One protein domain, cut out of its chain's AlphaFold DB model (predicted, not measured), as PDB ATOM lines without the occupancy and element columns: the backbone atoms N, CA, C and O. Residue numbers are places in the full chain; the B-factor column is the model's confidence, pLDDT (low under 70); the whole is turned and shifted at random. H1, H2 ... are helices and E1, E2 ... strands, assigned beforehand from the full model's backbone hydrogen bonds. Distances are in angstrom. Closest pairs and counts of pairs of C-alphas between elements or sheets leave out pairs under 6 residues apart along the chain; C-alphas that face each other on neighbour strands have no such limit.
ATOM      1  N   GLN A  28     -33.350   4.037  -7.398       94.94
ATOM      2  CA  GLN A  28     -33.428   5.159  -6.471       94.94
ATOM      3  C   GLN A  28     -33.093   6.477  -7.183       94.94
ATOM      4  O   GLN A  28     -32.103   6.557  -7.915       94.94
ATOM      5  N   SER A  29     -33.916   7.504  -6.958       95.81
ATOM      6  CA  SER A  29     -33.647   8.864  -7.423       95.81
ATOM      7  C   SER A  29     -32.377   9.424  -6.776       95.81
ATOM      8  O   SER A  29     -31.963   9.009  -5.692       95.81
ATOM      9  N   VAL A  30     -31.741  10.364  -7.470       97.00
ATOM     10  CA  VAL A  30     -30.636  11.152  -6.917       97.00
ATOM     11  C   VAL A  30     -31.223  12.471  -6.444       97.00
ATOM     12  O   VAL A  30     -31.940  13.117  -7.207       97.00
ATOM     13  N   GLU A  31     -30.926  12.858  -5.207       96.44
ATOM     14  CA  GLU A  31     -31.407  14.111  -4.631       96.44
ATOM     15  C   GLU A  31     -30.921  15.314  -5.454       96.44
ATOM     16  O   GLU A  31     -29.771  15.359  -5.904       96.44
ATOM     17  N   GLU A  32     -31.770  16.330  -5.614       95.06
ATOM     18  CA  GLU A  32     -31.428  17.544  -6.369       95.06
ATOM     19  C   GLU A  32     -30.170  18.224  -5.806       95.06
ATOM     20  O   GLU A  32     -29.289  18.636  -6.559       95.06
ATOM     21  N   ALA A  33     -30.038  18.265  -4.477       96.94
ATOM     22  CA  ALA A  33     -28.873  18.836  -3.806       96.94
ATOM     23  C   ALA A  33     -27.567  18.099  -4.149       96.94
ATOM     24  O   ALA A  33     -26.519  18.737  -4.274       96.94
ATOM     25  N   ASP A  34     -27.624  16.775  -4.330       97.94
ATOM     26  CA  ASP A  34     -26.467  16.007  -4.780       97.94
ATOM     27  C   ASP A  34     -26.141  16.351  -6.229       97.94
ATOM     28  O   ASP A  34     -24.989  16.667  -6.515       97.94
ATOM     29  N   LEU A  35     -27.135  16.383  -7.125       97.25
ATOM     30  CA  LEU A  35     -26.927  16.777  -8.523       97.25
ATOM     31  C   LEU A  35     -26.295  18.166  -8.634       97.25
ATOM     32  O   LEU A  35     -25.291  18.317  -9.328       97.25
ATOM     33  N   CYS A  36     -26.817  19.160  -7.914       96.94
ATOM     34  CA  CYS A  36     -26.232  20.498  -7.877       96.94
ATOM     35  C   CYS A  36     -24.762  20.467  -7.449       96.94
ATOM     36  O   CYS A  36     -23.929  21.103  -8.090       96.94
ATOM     37  N   ALA A  37     -24.422  19.697  -6.414       98.31
ATOM     38  CA  ALA A  37     -23.042  19.580  -5.964       98.31
ATOM     39  C   ALA A  37     -22.129  18.875  -6.979       98.31
ATOM     40  O   ALA A  37     -20.991  19.305  -7.167       98.31
ATOM     41  N   LEU A  38     -22.619  17.839  -7.671       98.44
ATOM     42  CA  LEU A  38     -21.864  17.154  -8.728       98.44
ATOM     43  C   LEU A  38     -21.440  18.130  -9.831       98.44
ATOM     44  O   LEU A  38     -20.289  18.122 -10.275       98.44
ATOM     45  N   PHE A  39     -22.367  18.980 -10.271       97.81
ATOM     46  CA  PHE A  39     -22.092  19.939 -11.333       97.81
ATOM     47  C   PHE A  39     -21.338  21.181 -10.842       97.81
ATOM     48  O   PHE A  39     -20.538  21.717 -11.604       97.81
ATOM     49  N   GLU A  40     -21.483  21.584  -9.577       98.19
ATOM     50  CA  GLU A  40     -20.607  22.583  -8.944       98.19
ATOM     51  C   GLU A  40     -19.148  22.089  -8.906       98.19
ATOM     52  O   GLU A  40     -18.222  22.824  -9.241       98.19
ATOM     53  N   ALA A  41     -18.911  20.816  -8.576       98.56
ATOM     54  CA  ALA A  41     -17.565  20.245  -8.630       98.56
ATOM     55  C   ALA A  41     -16.994  20.267 -10.060       98.56
ATOM     56  O   ALA A  41     -15.820  20.602 -10.258       98.56
ATOM     57  N   ALA A  42     -17.827  19.951 -11.060       98.38
ATOM     58  CA  ALA A  42     -17.462  20.047 -12.473       98.38
ATOM     59  C   ALA A  42     -17.097  21.486 -12.878       98.38
ATOM     60  O   ALA A  42     -16.095  21.692 -13.563       98.38
ATOM     61  N   HIS A  43     -17.872  22.472 -12.411       97.31
ATOM     62  CA  HIS A  43     -17.644  23.900 -12.639       97.31
ATOM     63  C   HIS A  43     -16.247  24.346 -12.190       97.31
ATOM     64  O   HIS A  43     -15.562  25.082 -12.899       97.31
ATOM     65  N   TRP A  44     -15.783  23.836 -11.048       98.25
ATOM     66  CA  TRP A  44     -14.483  24.180 -10.465       98.25
ATOM     67  C   TRP A  44     -13.278  23.452 -11.074       98.25
ATOM     68  O   TRP A  44     -12.160  23.562 -10.557       98.25
ATOM     69  N   ALA A  45     -13.450  22.711 -12.169       98.44
ATOM     70  CA  ALA A  45     -12.315  22.125 -12.866       98.44
ATOM     71  C   ALA A  45     -11.403  23.190 -13.489       98.44
ATOM     72  O   ALA A  45     -11.827  24.263 -13.924       98.44
ATOM     73  N   CYS A  46     -10.109  22.882 -13.570       98.12
ATOM     74  CA  CYS A  46      -9.173  23.733 -14.289       98.12
ATOM     75  C   CYS A  46      -9.421  23.662 -15.806       98.12
ATOM     76  O   CYS A  46      -9.828  22.637 -16.350       98.12
ATOM     77  N   SER A  47      -9.167  24.771 -16.504       98.38
ATOM     78  CA  SER A  47      -9.302  24.858 -17.962       98.38
ATOM     79  C   SER A  47      -8.283  25.815 -18.567       98.38
ATOM     80  O   SER A  47      -7.770  26.726 -17.904       98.38
ATOM     81  N   SER A  48      -7.978  25.629 -19.851       97.44
ATOM     82  CA  SER A  48      -7.085  26.524 -20.580       97.44
ATOM     83  C   SER A  48      -7.646  27.946 -20.579       97.44
ATOM     84  O   SER A  48      -8.796  28.167 -20.949       97.44
ATOM     85  N   TYR A  49      -6.835  28.922 -20.156       96.81
ATOM     86  CA  TYR A  49      -7.250  30.324 -19.979       96.81
ATOM     87  C   TYR A  49      -8.443  30.533 -19.031       96.81
ATOM     88  O   TYR A  49      -9.059  31.596 -19.076       96.81
ATOM     89  N   ASN A  50      -8.751  29.555 -18.172       97.00
ATOM     90  CA  ASN A  50      -9.957  29.548 -17.348       97.00
ATOM     91  C   ASN A  50     -11.257  29.691 -18.172       97.00
ATOM     92  O   ASN A  50     -12.229  30.288 -17.712       97.00
ATOM     93  N   GLU A  51     -11.254  29.195 -19.416       97.12
ATOM     94  CA  GLU A  51     -12.350  29.374 -20.376       97.12
ATOM     95  C   GLU A  51     -13.636  28.646 -19.962       97.12
ATOM     96  O   GLU A  51     -14.717  29.091 -20.341       97.12
ATOM     97  N   GLN A  52     -13.524  27.547 -19.204       97.44
ATOM     98  CA  GLN A  52     -14.656  26.729 -18.738       97.44
ATOM     99  C   GLN A  52     -15.655  26.426 -19.879       97.44
ATOM    100  O   GLN A  52     -16.823  26.839 -19.846       97.44
ATOM    101  N   PRO A  53     -15.187  25.760 -20.956       97.12
ATOM    102  CA  PRO A  53     -15.938  25.645 -22.204       97.12
ATOM    103  C   PRO A  53     -17.108  24.659 -22.132       97.12
ATOM    104  O   PRO A  53     -17.851  24.551 -23.110       97.12
ATOM    105  N   TRP A  54     -17.240  23.911 -21.036       97.44
ATOM    106  CA  TRP A  54     -18.229  22.855 -20.863       97.44
ATOM    107  C   TRP A  54     -19.604  23.392 -20.466       97.44
ATOM    108  O   TRP A  54     -19.745  24.447 -19.852       97.44
ATOM    109  N   ARG A  55     -20.640  22.633 -20.809       95.19
ATOM    110  CA  ARG A  55     -21.978  22.694 -20.214       95.19
ATOM    111  C   ARG A  55     -22.477  21.271 -20.045       95.19
ATOM    112  O   ARG A  55     -22.089  20.390 -20.815       95.19
ATOM    113  N   TYR A  56     -23.384  21.076 -19.100       96.06
ATOM    114  CA  TYR A  56     -24.082  19.809 -18.934       96.06
ATOM    115  C   TYR A  56     -25.575  19.987 -19.171       96.06
ATOM    116  O   TYR A  56     -26.184  20.928 -18.666       96.06
ATOM    117  N   ILE A  57     -26.136  19.063 -19.945       95.19
ATOM    118  CA  ILE A  57     -27.572  18.894 -20.163       95.19
ATOM    119  C   ILE A  57     -27.987  17.649 -19.381       95.19
ATOM    120  O   ILE A  57     -27.423  16.581 -19.617       95.19
ATOM    121  N   VAL A  58     -28.927  17.773 -18.444       96.12
ATOM    122  CA  VAL A  58     -29.188  16.741 -17.424       96.12
ATOM    123  C   VAL A  58     -30.671  16.411 -17.330       96.12
ATOM    124  O   VAL A  58     -31.476  17.296 -17.066       96.12
ATOM    125  N   ALA A  59     -31.029  15.137 -17.467       96.00
ATOM    126  CA  ALA A  59     -32.398  14.675 -17.259       96.00
ATOM    127  C   ALA A  59     -32.446  13.525 -16.254       96.00
ATOM    128  O   ALA A  59     -31.601  12.625 -16.268       96.00
ATOM    129  N   THR A  60     -33.463  13.547 -15.400       96.31
ATOM    130  CA  THR A  60     -33.764  12.486 -14.433       96.31
ATOM    131  C   THR A  60     -34.989  11.703 -14.900       96.31
ATOM    132  O   THR A  60     -35.727  12.149 -15.776       96.31
ATOM    133  N   LYS A  61     -35.250  10.536 -14.305       94.81
ATOM    134  CA  LYS A  61     -36.481   9.773 -14.584       94.81
ATOM    135  C   LYS A  61     -37.780  10.508 -14.211       94.81
ATOM    136  O   LYS A  61     -38.846  10.068 -14.635       94.81
ATOM    137  N   GLU A  62     -37.701  11.595 -13.445       94.00
ATOM    138  CA  GLU A  62     -38.850  12.450 -13.109       94.00
ATOM    139  C   GLU A  62     -39.276  13.336 -14.288       94.00
ATOM    140  O   GLU A  62     -40.433  13.745 -14.358       94.00
ATOM    141  N   ASP A  63     -38.376  13.552 -15.255       93.88
ATOM    142  CA  ASP A  63     -38.667  14.155 -16.554       93.88
ATOM    143  C   ASP A  63     -38.528  13.094 -17.665       93.88
ATOM    144  O   ASP A  63     -37.492  12.993 -18.336       93.88
ATOM    145  N   PRO A  64     -39.551  12.239 -17.858       95.38
ATOM    146  CA  PRO A  64     -39.462  11.114 -18.780       95.38
ATOM    147  C   PRO A  64     -39.271  11.555 -20.234       95.38
ATOM    148  O   PRO A  64     -38.664  10.817 -21.007       95.38
ATOM    149  N   GLU A  65     -39.759  12.736 -20.622       95.50
ATOM    150  CA  GLU A  65     -39.579  13.245 -21.980       95.50
ATOM    151  C   GLU A  65     -38.109  13.593 -22.229       95.50
ATOM    152  O   GLU A  65     -37.496  13.040 -23.147       95.50
ATOM    153  N   GLN A  66     -37.514  14.432 -21.376       95.31
ATOM    154  CA  GLN A  66     -36.108  14.823 -21.510       95.31
ATOM    155  C   GLN A  66     -35.166  13.630 -21.321       95.31
ATOM    156  O   GLN A  66     -34.173  13.492 -22.043       95.31
ATOM    157  N   PHE A  67     -35.500  12.709 -20.413       96.75
ATOM    158  CA  PHE A  67     -34.729  11.486 -20.216       96.75
ATOM    159  C   PHE A  67     -34.714  10.616 -21.474       96.75
ATOM    160  O   PHE A  67     -33.650  10.152 -21.888       96.75
ATOM    161  N   GLN A  68     -35.868  10.411 -22.121       96.69
ATOM    162  CA  GLN A  68     -35.931   9.650 -23.372       96.69
ATOM    163  C   GLN A  68     -35.191  10.358 -24.510       96.69
ATOM    164  O   GLN A  68     -34.520   9.691 -25.302       96.69
ATOM    165  N   GLN A  69     -35.241  11.691 -24.573       96.06
ATOM    166  CA  GLN A  69     -34.455  12.450 -25.545       96.06
ATOM    167  C   GLN A  69     -32.945  12.246 -25.335       96.06
ATOM    168  O   GLN A  69     -32.253  11.876 -26.290       96.06
ATOM    169  N   LEU A  70     -32.429  12.378 -24.105       97.00
ATOM    170  CA  LEU A  70     -31.015  12.106 -23.805       97.00
ATOM    171  C   LEU A  70     -30.632  10.648 -24.075       97.00
ATOM    172  O   LEU A  70     -29.597  10.384 -24.690       97.00
ATOM    173  N   LEU A  71     -31.476   9.691 -23.687       97.38
ATOM    174  CA  LEU A  71     -31.251   8.270 -23.952       97.38
ATOM    175  C   LEU A  71     -31.156   7.985 -25.460       97.38
ATOM    176  O   LEU A  71     -30.299   7.210 -25.890       97.38
ATOM    177  N   SER A  72     -31.985   8.645 -26.275       97.00
ATOM    178  CA  SER A  72     -31.968   8.505 -27.737       97.00
ATOM    179  C   SER A  72     -30.679   9.019 -28.389       97.00
ATOM    180  O   SER A  72     -30.334   8.593 -29.495       97.00
ATOM    181  N   CYS A  73     -29.934   9.883 -27.692       97.44
ATOM    182  CA  CYS A  73     -28.634  10.375 -28.136       97.44
ATOM    183  C   CYS A  73     -27.523   9.333 -27.951       97.44
ATOM    184  O   CYS A  73     -26.434   9.507 -28.492       97.44
ATOM    185  N   LEU A  74     -27.756   8.252 -27.204       97.94
ATOM    186  CA  LEU A  74     -26.785   7.175 -27.030       97.94
ATOM    187  C   LEU A  74     -26.869   6.175 -28.188       97.94
ATOM    188  O   LEU A  74     -27.930   5.956 -28.773       97.94
ATOM    189  N   ASN A  75     -25.764   5.497 -28.498       97.38
ATOM    190  CA  ASN A  75     -25.815   4.351 -29.399       97.38
ATOM    191  C   ASN A  75     -26.624   3.192 -28.772       97.38
ATOM    192  O   ASN A  75     -26.792   3.107 -27.553       97.38
ATOM    193  N   LYS A  76     -27.099   2.254 -29.604       96.31
ATOM    194  CA  LYS A  76     -27.940   1.136 -29.135       96.31
ATOM    195  C   LYS A  76     -27.280   0.292 -28.040       96.31
ATOM    196  O   LYS A  76     -27.985  -0.197 -27.169       96.31
ATOM    197  N   GLY A  77     -25.955   0.124 -28.077       95.94
ATOM    198  CA  GLY A  77     -25.218  -0.658 -27.080       95.94
ATOM    199  C   GLY A  77     -25.274  -0.032 -25.687       95.94
ATOM    200  O   GLY A  77     -25.519  -0.733 -24.709       95.94
ATOM    201  N   ASN A  78     -25.129   1.291 -25.606       97.12
ATOM    202  CA  ASN A  78     -25.204   2.030 -24.350       97.12
ATOM    203  C   ASN A  78     -26.630   2.098 -23.797       97.12
ATOM    204  O   ASN A  78     -26.833   1.948 -22.594       97.12
ATOM    205  N   GLN A  79     -27.635   2.234 -24.666       97.19
ATOM    206  CA  GLN A  79     -29.038   2.306 -24.238       97.19
ATOM    207  C   GLN A  79     -29.501   1.077 -23.436       97.19
ATOM    208  O   GLN A  79     -30.346   1.221 -22.553       97.19
ATOM    209  N   VAL A  80     -28.953  -0.116 -23.713       96.31
ATOM    210  CA  VAL A  80     -29.353  -1.382 -23.059       96.31
ATOM    211  C   VAL A  80     -29.277  -1.292 -21.535       96.31
ATOM    212  O   VAL A  80     -30.161  -1.805 -20.844       96.31
ATOM    213  N   TRP A  81     -28.244  -0.630 -21.020       95.69
ATOM    214  CA  TRP A  81     -27.981  -0.517 -19.589       95.69
ATOM    215  C   TRP A  81     -28.218   0.903 -19.066       95.69
ATOM    216  O   TRP A  81     -28.776   1.054 -17.980       95.69
ATOM    217  N   ALA A  82     -27.893   1.940 -19.846       97.06
ATOM    218  CA  ALA A  82     -28.012   3.335 -19.417       97.06
ATOM    219  C   ALA A  82     -29.464   3.750 -19.132       97.06
ATOM    220  O   ALA A  82     -29.707   4.562 -18.246       97.06
ATOM    221  N   ARG A  83     -30.449   3.126 -19.796       96.56
ATOM    222  CA  ARG A  83     -31.884   3.343 -19.518       96.56
ATOM    223  C   ARG A  83     -32.294   3.024 -18.074       96.56
ATOM    224  O   ARG A  83     -33.341   3.475 -17.618       96.56
ATOM    225  N   ASN A  84     -31.505   2.205 -17.376       95.88
ATOM    226  CA  ASN A  84     -31.786   1.822 -15.998       95.88
ATOM    227  C   ASN A  84     -31.267   2.864 -14.998       95.88
ATOM    228  O   ASN A  84     -31.784   2.907 -13.885       95.88
ATOM    229  N   ALA A  85     -30.308   3.713 -15.388       97.12
ATOM    230  CA  ALA A  85     -29.781   4.770 -14.531       97.12
ATOM    231  C   ALA A  85     -30.869   5.809 -14.198       97.12
ATOM    232  O   ALA A  85     -31.699   6.114 -15.056       97.12
ATOM    233  N   PRO A  86     -30.891   6.362 -12.973       96.81
ATOM    234  CA  PRO A  86     -31.883   7.365 -12.578       96.81
ATOM    235  C   PRO A  86     -31.654   8.735 -13.235       96.81
ATOM    236  O   PRO A  86     -32.585   9.536 -13.311       96.81
ATOM    237  N   VAL A  87     -30.435   8.999 -13.721       97.75
ATOM    238  CA  VAL A  87     -30.009  10.281 -14.293       97.75
ATOM    239  C   VAL A  87     -29.137  10.039 -15.522       97.75
ATOM    240  O   VAL A  87     -28.282   9.150 -15.517       97.75
ATOM    241  N   LEU A  88     -29.336  10.846 -16.563       97.75
ATOM    242  CA  LEU A  88     -28.438  10.965 -17.709       97.75
ATOM    243  C   LEU A  88     -27.941  12.406 -17.812       97.75
ATOM    244  O   LEU A  88     -28.720  13.348 -17.671       97.75
ATOM    245  N   ALA A  89     -26.651  12.570 -18.096       97.25
ATOM    246  CA  ALA A  89     -26.037  13.863 -18.350       97.25
ATOM    247  C   ALA A  89     -25.239  13.819 -19.657       97.25
ATOM    248  O   ALA A  89     -24.469  12.890 -19.897       97.25
ATOM    249  N   LEU A  90     -25.419  14.833 -20.498       96.88
ATOM    250  CA  LEU A  90     -24.668  15.032 -21.729       96.88
ATOM    251  C   LEU A  90     -23.731  16.228 -21.554       96.88
ATOM    252  O   LEU A  90     -24.180  17.369 -21.438       96.88
ATOM    253  N   GLY A  91     -22.425  15.956 -21.558       96.62
ATOM    254  CA  GLY A  91     -21.395  16.987 -21.612       96.62
ATOM    255  C   GLY A  91     -21.263  17.555 -23.024       96.62
ATOM    256  O   GLY A  91     -21.058  16.813 -23.986       96.62
ATOM    257  N   VAL A  92     -21.356  18.875 -23.153       95.12
ATOM    258  CA  VAL A  92     -21.143  19.605 -24.409       95.12
ATOM    259  C   VAL A  92     -20.073  20.670 -24.217       95.12
ATOM    260  O   VAL A  92     -19.870  21.158 -23.111       95.12
ATOM    261  N   VAL A  93     -19.384  21.045 -25.295       95.75
ATOM    262  CA  VAL A  93     -18.307  22.042 -25.243       95.75
ATOM    263  C   VAL A  93     -18.425  23.093 -26.331       95.75
ATOM    264  O   VAL A  93     -18.773  22.791 -27.473       95.75
ATOM    265  N   SER A  94     -18.029  24.322 -26.002       95.94
ATOM    266  CA  SER A  94     -17.690  25.326 -27.008       95.94
ATOM    267  C   SER A  94     -16.298  25.058 -27.578       95.94
ATOM    268  O   SER A  94     -15.291  25.138 -26.874       95.94
ATOM    269  N   LEU A  95     -16.222  24.810 -28.887       97.06
ATOM    270  CA  LEU A  95     -14.954  24.659 -29.612       97.06
ATOM    271  C   LEU A  95     -14.312  26.004 -29.986       97.06
ATOM    272  O   LEU A  95     -13.320  26.033 -30.714       97.06
ATOM    273  N   LYS A  96     -14.867  27.122 -29.510       97.94
ATOM    274  CA  LYS A  96     -14.350  28.475 -29.723       97.94
ATOM    275  C   LYS A  96     -14.139  29.168 -28.382       97.94
ATOM    276  O   LYS A  96     -14.970  29.042 -27.487       97.94
ATOM    277  N   PHE A  97     -13.055  29.926 -28.266       97.12
ATOM    278  CA  PHE A  97     -12.828  30.803 -27.122       97.12
ATOM    279  C   PHE A  97     -13.807  31.979 -27.138       97.12
ATOM    280  O   PHE A  97     -13.928  32.677 -28.147       97.12
ATOM    281  N   THR A  98     -14.412  32.279 -25.994       95.19
ATOM    282  CA  THR A  98     -15.334  33.405 -25.802       95.19
ATOM    283  C   THR A  98     -14.628  34.737 -26.041       95.19
ATOM    284  O   THR A  98     -15.179  35.637 -26.667       95.19
ATOM    285  N   ARG A  99     -13.363  34.856 -25.612       92.81
ATOM    286  CA  ARG A  99     -12.595  36.112 -25.705       92.81
ATOM    287  C   ARG A  99     -12.297  36.593 -27.130       92.81
ATOM    288  O   ARG A  99     -12.020  37.773 -27.312       92.81
ATOM    289  N   ASN A 100     -12.219  35.697 -28.118       96.00
ATOM    290  CA  ASN A 100     -11.736  36.067 -29.459       96.00
ATOM    291  C   ASN A 100     -12.280  35.219 -30.619       96.00
ATOM    292  O   ASN A 100     -11.847  35.415 -31.753       96.00
ATOM    293  N   GLY A 101     -13.163  34.255 -30.360       97.06
ATOM    294  CA  GLY A 101     -13.762  33.401 -31.388       97.06
ATOM    295  C   GLY A 101     -12.789  32.459 -32.104       97.06
ATOM    296  O   GLY A 101     -13.180  31.813 -33.077       97.06
ATOM    297  N   LYS A 102     -11.525  32.360 -31.667       98.00
ATOM    298  CA  LYS A 102     -10.560  31.401 -32.225       98.00
ATOM    299  C   LYS A 102     -10.846  29.997 -31.711       98.00
ATOM    300  O   LYS A 102     -11.479  29.826 -30.672       98.00
ATOM    301  N   ASP A 103     -10.334  29.004 -32.425       98.31
ATOM    302  CA  ASP A 103     -10.474  27.598 -32.050       98.31
ATOM    303  C   ASP A 103      -9.928  27.337 -30.643       98.31
ATOM    304  O   ASP A 103      -8.759  27.606 -30.348       98.31
ATOM    305  N   ASN A 104     -10.778  26.770 -29.789       98.06
ATOM    306  CA  ASN A 104     -10.391  26.233 -28.497       98.06
ATOM    307  C   ASN A 104     -10.045  24.751 -28.650       98.06
ATOM    308  O   ASN A 104     -10.880  23.862 -28.491       98.06
ATOM    309  N   ARG A 105      -8.772  24.484 -28.946       97.75
ATOM    310  CA  ARG A 105      -8.248  23.119 -29.099       97.75
ATOM    311  C   ARG A 105      -8.189  22.335 -27.780       97.75
ATOM    312  O   ARG A 105      -8.017  21.123 -27.831       97.75
ATOM    313  N   ALA A 106      -8.320  23.007 -26.635       98.00
ATOM    314  CA  ALA A 106      -8.342  22.376 -25.318       98.00
ATOM    315  C   ALA A 106      -9.756  21.951 -24.889       98.00
ATOM    316  O   ALA A 106      -9.888  21.172 -23.957       98.00
ATOM    317  N   ALA A 107     -10.810  22.395 -25.583       97.94
ATOM    318  CA  ALA A 107     -12.187  22.289 -25.104       97.94
ATOM    319  C   ALA A 107     -12.622  20.877 -24.679       97.94
ATOM    320  O   ALA A 107     -13.193  20.700 -23.608       97.94
ATOM    321  N   VAL A 108     -12.330  19.862 -25.498       97.44
ATOM    322  CA  VAL A 108     -12.707  18.465 -25.211       97.44
ATOM    323  C   VAL A 108     -11.884  17.880 -24.060       97.44
ATOM    324  O   VAL A 108     -12.416  17.139 -23.241       97.44
ATOM    325  N   HIS A 109     -10.598  18.229 -23.979       98.38
ATOM    326  CA  HIS A 109      -9.746  17.846 -22.853       98.38
ATOM    327  C   HIS A 109     -10.256  18.469 -21.548       98.38
ATOM    328  O   HIS A 109     -10.390  17.780 -20.542       98.38
ATOM    329  N   ASP A 110     -10.607  19.750 -21.600       98.50
ATOM    330  CA  ASP A 110     -11.103  20.525 -20.469       98.50
ATOM    331  C   ASP A 110     -12.452  19.976 -19.959       98.50
ATOM    332  O   ASP A 110     -12.643  19.866 -18.752       98.50
ATOM    333  N   LEU A 111     -13.346  19.504 -20.842       98.19
ATOM    334  CA  LEU A 111     -14.536  18.741 -20.424       98.19
ATOM    335  C   LEU A 111     -14.178  17.446 -19.684       98.19
ATOM    336  O   LEU A 111     -14.863  17.082 -18.735       98.19
ATOM    337  N   GLY A 112     -13.114  16.750 -20.091       98.31
ATOM    338  CA  GLY A 112     -12.635  15.563 -19.379       98.31
ATOM    339  C   GLY A 112     -12.191  15.876 -17.947       98.31
ATOM    340  O   GLY A 112     -12.438  15.080 -17.041       98.31
ATOM    341  N   LEU A 113     -11.596  17.052 -17.719       98.50
ATOM    342  CA  LEU A 113     -11.237  17.523 -16.377       98.50
ATOM    343  C   LEU A 113     -12.485  17.834 -15.539       98.50
ATOM    344  O   LEU A 113     -12.578  17.375 -14.401       98.50
ATOM    345  N   ALA A 114     -13.467  18.533 -16.118       98.62
ATOM    346  CA  ALA A 114     -14.764  18.781 -15.480       98.62
ATOM    347  C   ALA A 114     -15.490  17.480 -15.111       98.62
ATOM    348  O   ALA A 114     -15.930  17.313 -13.972       98.62
ATOM    349  N   ALA A 115     -15.521  16.509 -16.028       98.38
ATOM    350  CA  ALA A 115     -16.111  15.201 -15.772       98.38
ATOM    351  C   ALA A 115     -15.357  14.443 -14.667       98.38
ATOM    352  O   ALA A 115     -15.978  13.786 -13.835       98.38
ATOM    353  N   SER A 116     -14.028  14.569 -14.592       98.12
ATOM    354  CA  SER A 116     -13.247  13.952 -13.517       98.12
ATOM    355  C   SER A 116     -13.602  14.517 -12.141       98.12
ATOM    356  O   SER A 116     -13.716  13.739 -11.194       98.12
ATOM    357  N   ASN A 117     -13.792  15.833 -12.008       98.56
ATOM    358  CA  ASN A 117     -14.236  16.425 -10.744       98.56
ATOM    359  C   ASN A 117     -15.636  15.936 -10.358       98.56
ATOM    360  O   ASN A 117     -15.840  15.512  -9.222       98.56
ATOM    361  N   LEU A 118     -16.569  15.929 -11.316       98.62
ATOM    362  CA  LEU A 118     -17.931  15.425 -11.133       98.62
ATOM    363  C   LEU A 118     -17.929  13.991 -10.591       98.62
ATOM    364  O   LEU A 118     -18.592  13.678  -9.604       98.62
ATOM    365  N   VAL A 119     -17.156  13.113 -11.227       98.19
ATOM    366  CA  VAL A 119     -17.061  11.693 -10.870       98.19
ATOM    367  C   VAL A 119     -16.461  11.497  -9.470       98.19
ATOM    368  O   VAL A 119     -16.860  10.575  -8.750       98.19
ATOM    369  N   LEU A 120     -15.513  12.345  -9.062       98.06
ATOM    370  CA  LEU A 120     -14.932  12.294  -7.718       98.06
ATOM    371  C   LEU A 120     -15.907  12.782  -6.649       98.06
ATOM    372  O   LEU A 120     -16.038  12.113  -5.626       98.06
ATOM    373  N   GLU A 121     -16.633  13.871  -6.905       98.50
ATOM    374  CA  GLU A 121     -17.688  14.345  -6.002       98.50
ATOM    375  C   GLU A 121     -18.803  13.302  -5.860       98.50
ATOM    376  O   GLU A 121     -19.248  13.010  -4.751       98.50
ATOM    377  N   ALA A 122     -19.192  12.650  -6.962       98.06
ATOM    378  CA  ALA A 122     -20.150  11.548  -6.923       98.06
ATOM    379  C   ALA A 122     -19.657  10.419  -6.016       98.06
ATOM    380  O   ALA A 122     -20.391   9.973  -5.136       98.06
ATOM    381  N   THR A 123     -18.393  10.020  -6.168       97.00
ATOM    382  CA  THR A 123     -17.788   8.970  -5.336       97.00
ATOM    383  C   THR A 123     -17.794   9.360  -3.856       97.00
ATOM    384  O   THR A 123     -18.191   8.552  -3.019       97.00
ATOM    385  N   ALA A 124     -17.430  10.604  -3.528       97.50
ATOM    386  CA  ALA A 124     -17.439  11.114  -2.154       97.50
ATOM    387  C   ALA A 124     -18.844  11.115  -1.522       97.50
ATOM    388  O   ALA A 124     -18.977  10.969  -0.306       97.50
ATOM    389  N   ARG A 125     -19.892  11.222  -2.345       97.00
ATOM    390  CA  ARG A 125     -21.306  11.143  -1.943       97.00
ATOM    391  C   ARG A 125     -21.880   9.725  -1.962       97.00
ATOM    392  O   ARG A 125     -23.063   9.537  -1.703       97.00
ATOM    393  N   GLY A 126     -21.070   8.713  -2.276       95.62
ATOM    394  CA  GLY A 126     -21.530   7.328  -2.415       95.62
ATOM    395  C   GLY A 126     -22.355   7.063  -3.683       95.62
ATOM    396  O   GLY A 126     -23.003   6.019  -3.788       95.62
ATOM    397  N   LEU A 127     -22.320   7.988  -4.643       96.81
ATOM    398  CA  LEU A 127     -22.880   7.850  -5.982       96.81
ATOM    399  C   LEU A 127     -21.813   7.323  -6.949       96.81
ATOM    400  O   LEU A 127     -20.609   7.417  -6.719       96.81
ATOM    401  N   PHE A 128     -22.263   6.778  -8.076       95.94
ATOM    402  CA  PHE A 128     -21.376   6.248  -9.105       95.94
ATOM    403  C   PHE A 128     -21.758   6.804 -10.470       95.94
ATOM    404  O   PHE A 128     -22.932   7.037 -10.748       95.94
ATOM    405  N   VAL A 129     -20.759   6.982 -11.333       97.81
ATOM    406  CA  VAL A 129     -20.926   7.560 -12.671       97.81
ATOM    407  C   VAL A 129     -20.236   6.673 -13.703       97.81
ATOM    408  O   VAL A 129     -19.155   6.119 -13.465       97.81
ATOM    409  N   HIS A 130     -20.873   6.530 -14.866       97.81
ATOM    410  CA  HIS A 130     -20.334   5.801 -16.007       97.81
ATOM    411  C   HIS A 130     -20.225   6.713 -17.229       97.81
ATOM    412  O   HIS A 130     -21.230   7.058 -17.845       97.81
ATOM    413  N   GLU A 131     -18.994   7.055 -17.602       97.00
ATOM    414  CA  GLU A 131     -18.710   7.889 -18.771       97.00
ATOM    415  C   GLU A 131     -18.916   7.118 -20.081       97.00
ATOM    416  O   GLU A 131     -18.499   5.966 -20.221       97.00
ATOM    417  N   MET A 132     -19.530   7.763 -21.074       96.75
ATOM    418  CA  MET A 132     -19.887   7.141 -22.352       96.75
ATOM    419  C   MET A 132     -19.477   8.016 -23.533       96.75
ATOM    420  O   MET A 132     -20.043   9.083 -23.743       96.75
ATOM    421  N   ILE A 133     -18.586   7.515 -24.391       95.00
ATOM    422  CA  ILE A 133     -18.296   8.161 -25.687       95.00
ATOM    423  C   ILE A 133     -19.179   7.637 -26.832       95.00
ATOM    424  O   ILE A 133     -19.216   8.207 -27.919       95.00
ATOM    425  N   GLY A 134     -19.908   6.540 -26.602       96.06
ATOM    426  CA  GLY A 134     -20.808   5.914 -27.574       96.06
ATOM    427  C   GLY A 134     -22.114   6.687 -27.764       96.06
ATOM    428  O   GLY A 134     -23.182   6.177 -27.424       96.06
ATOM    429  N   ILE A 135     -22.019   7.906 -28.293       96.31
ATOM    430  CA  ILE A 135     -23.136   8.822 -28.557       96.31
ATOM    431  C   ILE A 135     -23.371   9.015 -30.063       96.31
ATOM    432  O   ILE A 135     -22.550   8.627 -30.893       96.31
ATOM    433  N   LEU A 136     -24.497   9.636 -30.409       96.88
ATOM    434  CA  LEU A 136     -24.907  10.052 -31.747       96.88
ATOM    435  C   LEU A 136     -24.929  11.594 -31.794       96.88
ATOM    436  O   LEU A 136     -25.962  12.194 -31.488       96.88
ATOM    437  N   PRO A 137     -23.816  12.264 -32.156       93.38
ATOM    438  CA  PRO A 137     -23.706  13.721 -32.050       93.38
ATOM    439  C   PRO A 137     -24.753  14.490 -32.856       93.38
ATOM    440  O   PRO A 137     -25.234  15.521 -32.400       93.38
ATOM    441  N   ASP A 138     -25.132  13.992 -34.034       94.12
ATOM    442  CA  ASP A 138     -26.134  14.658 -34.872       94.12
ATOM    443  C   ASP A 138     -27.517  14.634 -34.207       94.12
ATOM    444  O   ASP A 138     -28.180  15.665 -34.141       94.12
ATOM    445  N   ARG A 139     -27.892  13.510 -33.576       93.31
ATOM    446  CA  ARG A 139     -29.122  13.411 -32.771       93.31
ATOM    447  C   ARG A 139     -29.105  14.366 -31.584       93.31
ATOM    448  O   ARG A 139     -30.105  15.023 -31.326       93.31
ATOM    449  N   ALA A 140     -27.967  14.481 -30.903       91.81
ATOM    450  CA  ALA A 140     -27.818  15.394 -29.775       91.81
ATOM    451  C   ALA A 140     -27.986  16.871 -30.171       91.81
ATOM    452  O   ALA A 140     -28.480  17.656 -29.369       91.81
ATOM    453  N   ARG A 141     -27.607  17.261 -31.399       90.06
ATOM    454  CA  ARG A 141     -27.819  18.630 -31.906       90.06
ATOM    455  C   ARG A 141     -29.267  18.906 -32.320       90.06
ATOM    456  O   ARG A 141     -29.676  20.061 -32.309       90.06
ATOM    457  N   GLU A 142     -30.009  17.876 -32.721       88.62
ATOM    458  CA  GLU A 142     -31.417  17.979 -33.131       88.62
ATOM    459  C   GLU A 142     -32.393  17.921 -31.948       88.62
ATOM    460  O   GLU A 142     -33.520  18.409 -32.054       88.62
ATOM    461  N   ALA A 143     -31.986  17.300 -30.840       82.69
ATOM    462  CA  ALA A 143     -32.840  17.101 -29.681       82.69
ATOM    463  C   ALA A 143     -33.245  18.442 -29.039       82.69
ATOM    464  O   ALA A 143     -32.410  19.310 -28.777       82.69
ATOM    465  N   GLN A 144     -34.541  18.601 -28.762       76.88
ATOM    466  CA  GLN A 144     -35.098  19.777 -28.085       76.88
ATOM    467  C   GLN A 144     -34.936  19.643 -26.569       76.88
ATOM    468  O   GLN A 144     -35.905  19.496 -25.822       76.88
ATOM    469  N   LEU A 145     -33.677  19.675 -26.135       74.25
ATOM    470  CA  LEU A 145     -33.300  19.434 -24.752       74.25
ATOM    471  C   LEU A 145     -33.591  20.680 -23.899       74.25
ATOM    472  O   LEU A 145     -32.859  21.670 -23.952       74.25
ATOM    473  N   ALA A 146     -34.670  20.626 -23.120       60.38
ATOM    474  CA  ALA A 146     -35.081  21.631 -22.145       60.38
ATOM    475  C   ALA A 146     -34.725  21.128 -20.740       60.38
ATOM    476  O   ALA A 146     -35.587  20.769 -19.951       60.38
ATOM    477  N   SER A 147     -33.432  21.014 -20.455       57.88
ATOM    478  CA  SER A 147     -32.945  20.417 -19.212       57.88
ATOM    479  C   SER A 147     -32.396  21.459 -18.240       57.88
ATOM    480  O   SER A 147     -32.096  22.589 -18.636       57.88
ATOM    481  N   LEU A 148     -32.127  21.041 -16.996       60.38
ATOM    482  CA  LEU A 148     -31.205  21.776 -16.127       60.38
ATOM    483  C   LEU A 148     -29.883  21.962 -16.880       60.38
ATOM    484  O   LEU A 148     -29.309  20.995 -17.394       60.38
ATOM    485  N   GLN A 149     -29.458  23.215 -17.015       65.00
ATOM    486  CA  GLN A 149     -28.194  23.575 -17.639       65.00
ATOM    487  C   GLN A 149     -27.235  24.018 -16.551       65.00
ATOM    488  O   GLN A 149     -27.420  25.069 -15.940       65.00
TER     489      GLN A 149
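Overview. This is residues 28 to 149 of the 151 residues of the protein "Nitroreductase" of Nitrosococcus oceani (strain ATCC 19707 / BCRC 17464 / NCIMB 11848 / C-107) (UniProt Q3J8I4). A two-stranded antiparallel ribbon, E1 and E2, runs through the middle, with helices on opposite sides: the long H4 packs on it near one end with H1 across H4, and H2 packs on it near the other end, followed by H3. H5 lies near H2, on the side of the ribbon away from H1, and residues 148 to 149 come back beside E1, while the link of residues 94 to 106 reaches far out from the ribbon. The printed part has 122 residues with five named helices and two named strands, in the order H1 E1 H2 H3 E2 H4 H5, a mixed class of helices and strands. It is compact, with a radius of gyration of the C-alphas of 14.5 A and spans of 42 by 34 by 24 A.

Arrangement. Begin with E1, residues 54 to 60, and E2, residues 87 to 93, antiparallel neighbours with 162 degrees between their directions. Look for N 55 and O 92 at 2.8 A and N 90 and O 57 at 2.8 A, both within hydrogen-bond range. Residues 57 to 58 of E1 also make a short antiparallel pairing with residues 148 to 149. H4, residues 107 to 124, comes closest to E1 at the C-alphas of Trp 54 and Leu 111, 5.5 A apart. H1, residues 32 to 43, touches H4 at a steep tilt of 41 degrees, opposite ways; their closest C-alphas, of Ala 42 and Ala 114, are 4.2 A apart. Near the far end of E1, find H2, residues 64 to 72: the closest C-alphas, of Ala 59 and Phe 67, are 4.9 A apart. H2 and H3, residues 76 to 82, form a helical hairpin and only just touch, with 3 pairs of C-alphas within 8 A, the closest being Leu 71 and Gln 79 at 6.4 A. H5, residues 137 to 142, is close to H2 but not clearly touching, with the C-alphas of Leu 70 and Ala 140 closest at 7.5 A. H1 and H5 are apart. Every O i to N i+4 pair is within hydrogen-bond range in H1, H2, H4 and H5; in H3 it is 1 of 3, beside 1 of 4 O i to N i+3 pairs.

Along the chain. Find C-alpha 54 at (-18.229, 22.855, -20.863), from which E1 runs 19.8 A; E2 runs 19.9 A. H4 goes 26.1 A from C-alpha 107 to C-alpha 124 at (-17.439, 11.114, -2.154). H1 starts at (-31.428, 17.544, -6.369) and covers 16.4 A. H2 measures 12.0 A, H3 10.0 A and H5 8.9 A.

Size, cuts and confidence. The two C-alphas farthest apart, of Gln 28 and Asn 100, are 44.2 A apart. The printed part has no cut. The links from E2 to H4 and from H4 to H5 are long. Mean pLDDT of the printed part is 95.1, and residues 146 to 149 are under 70.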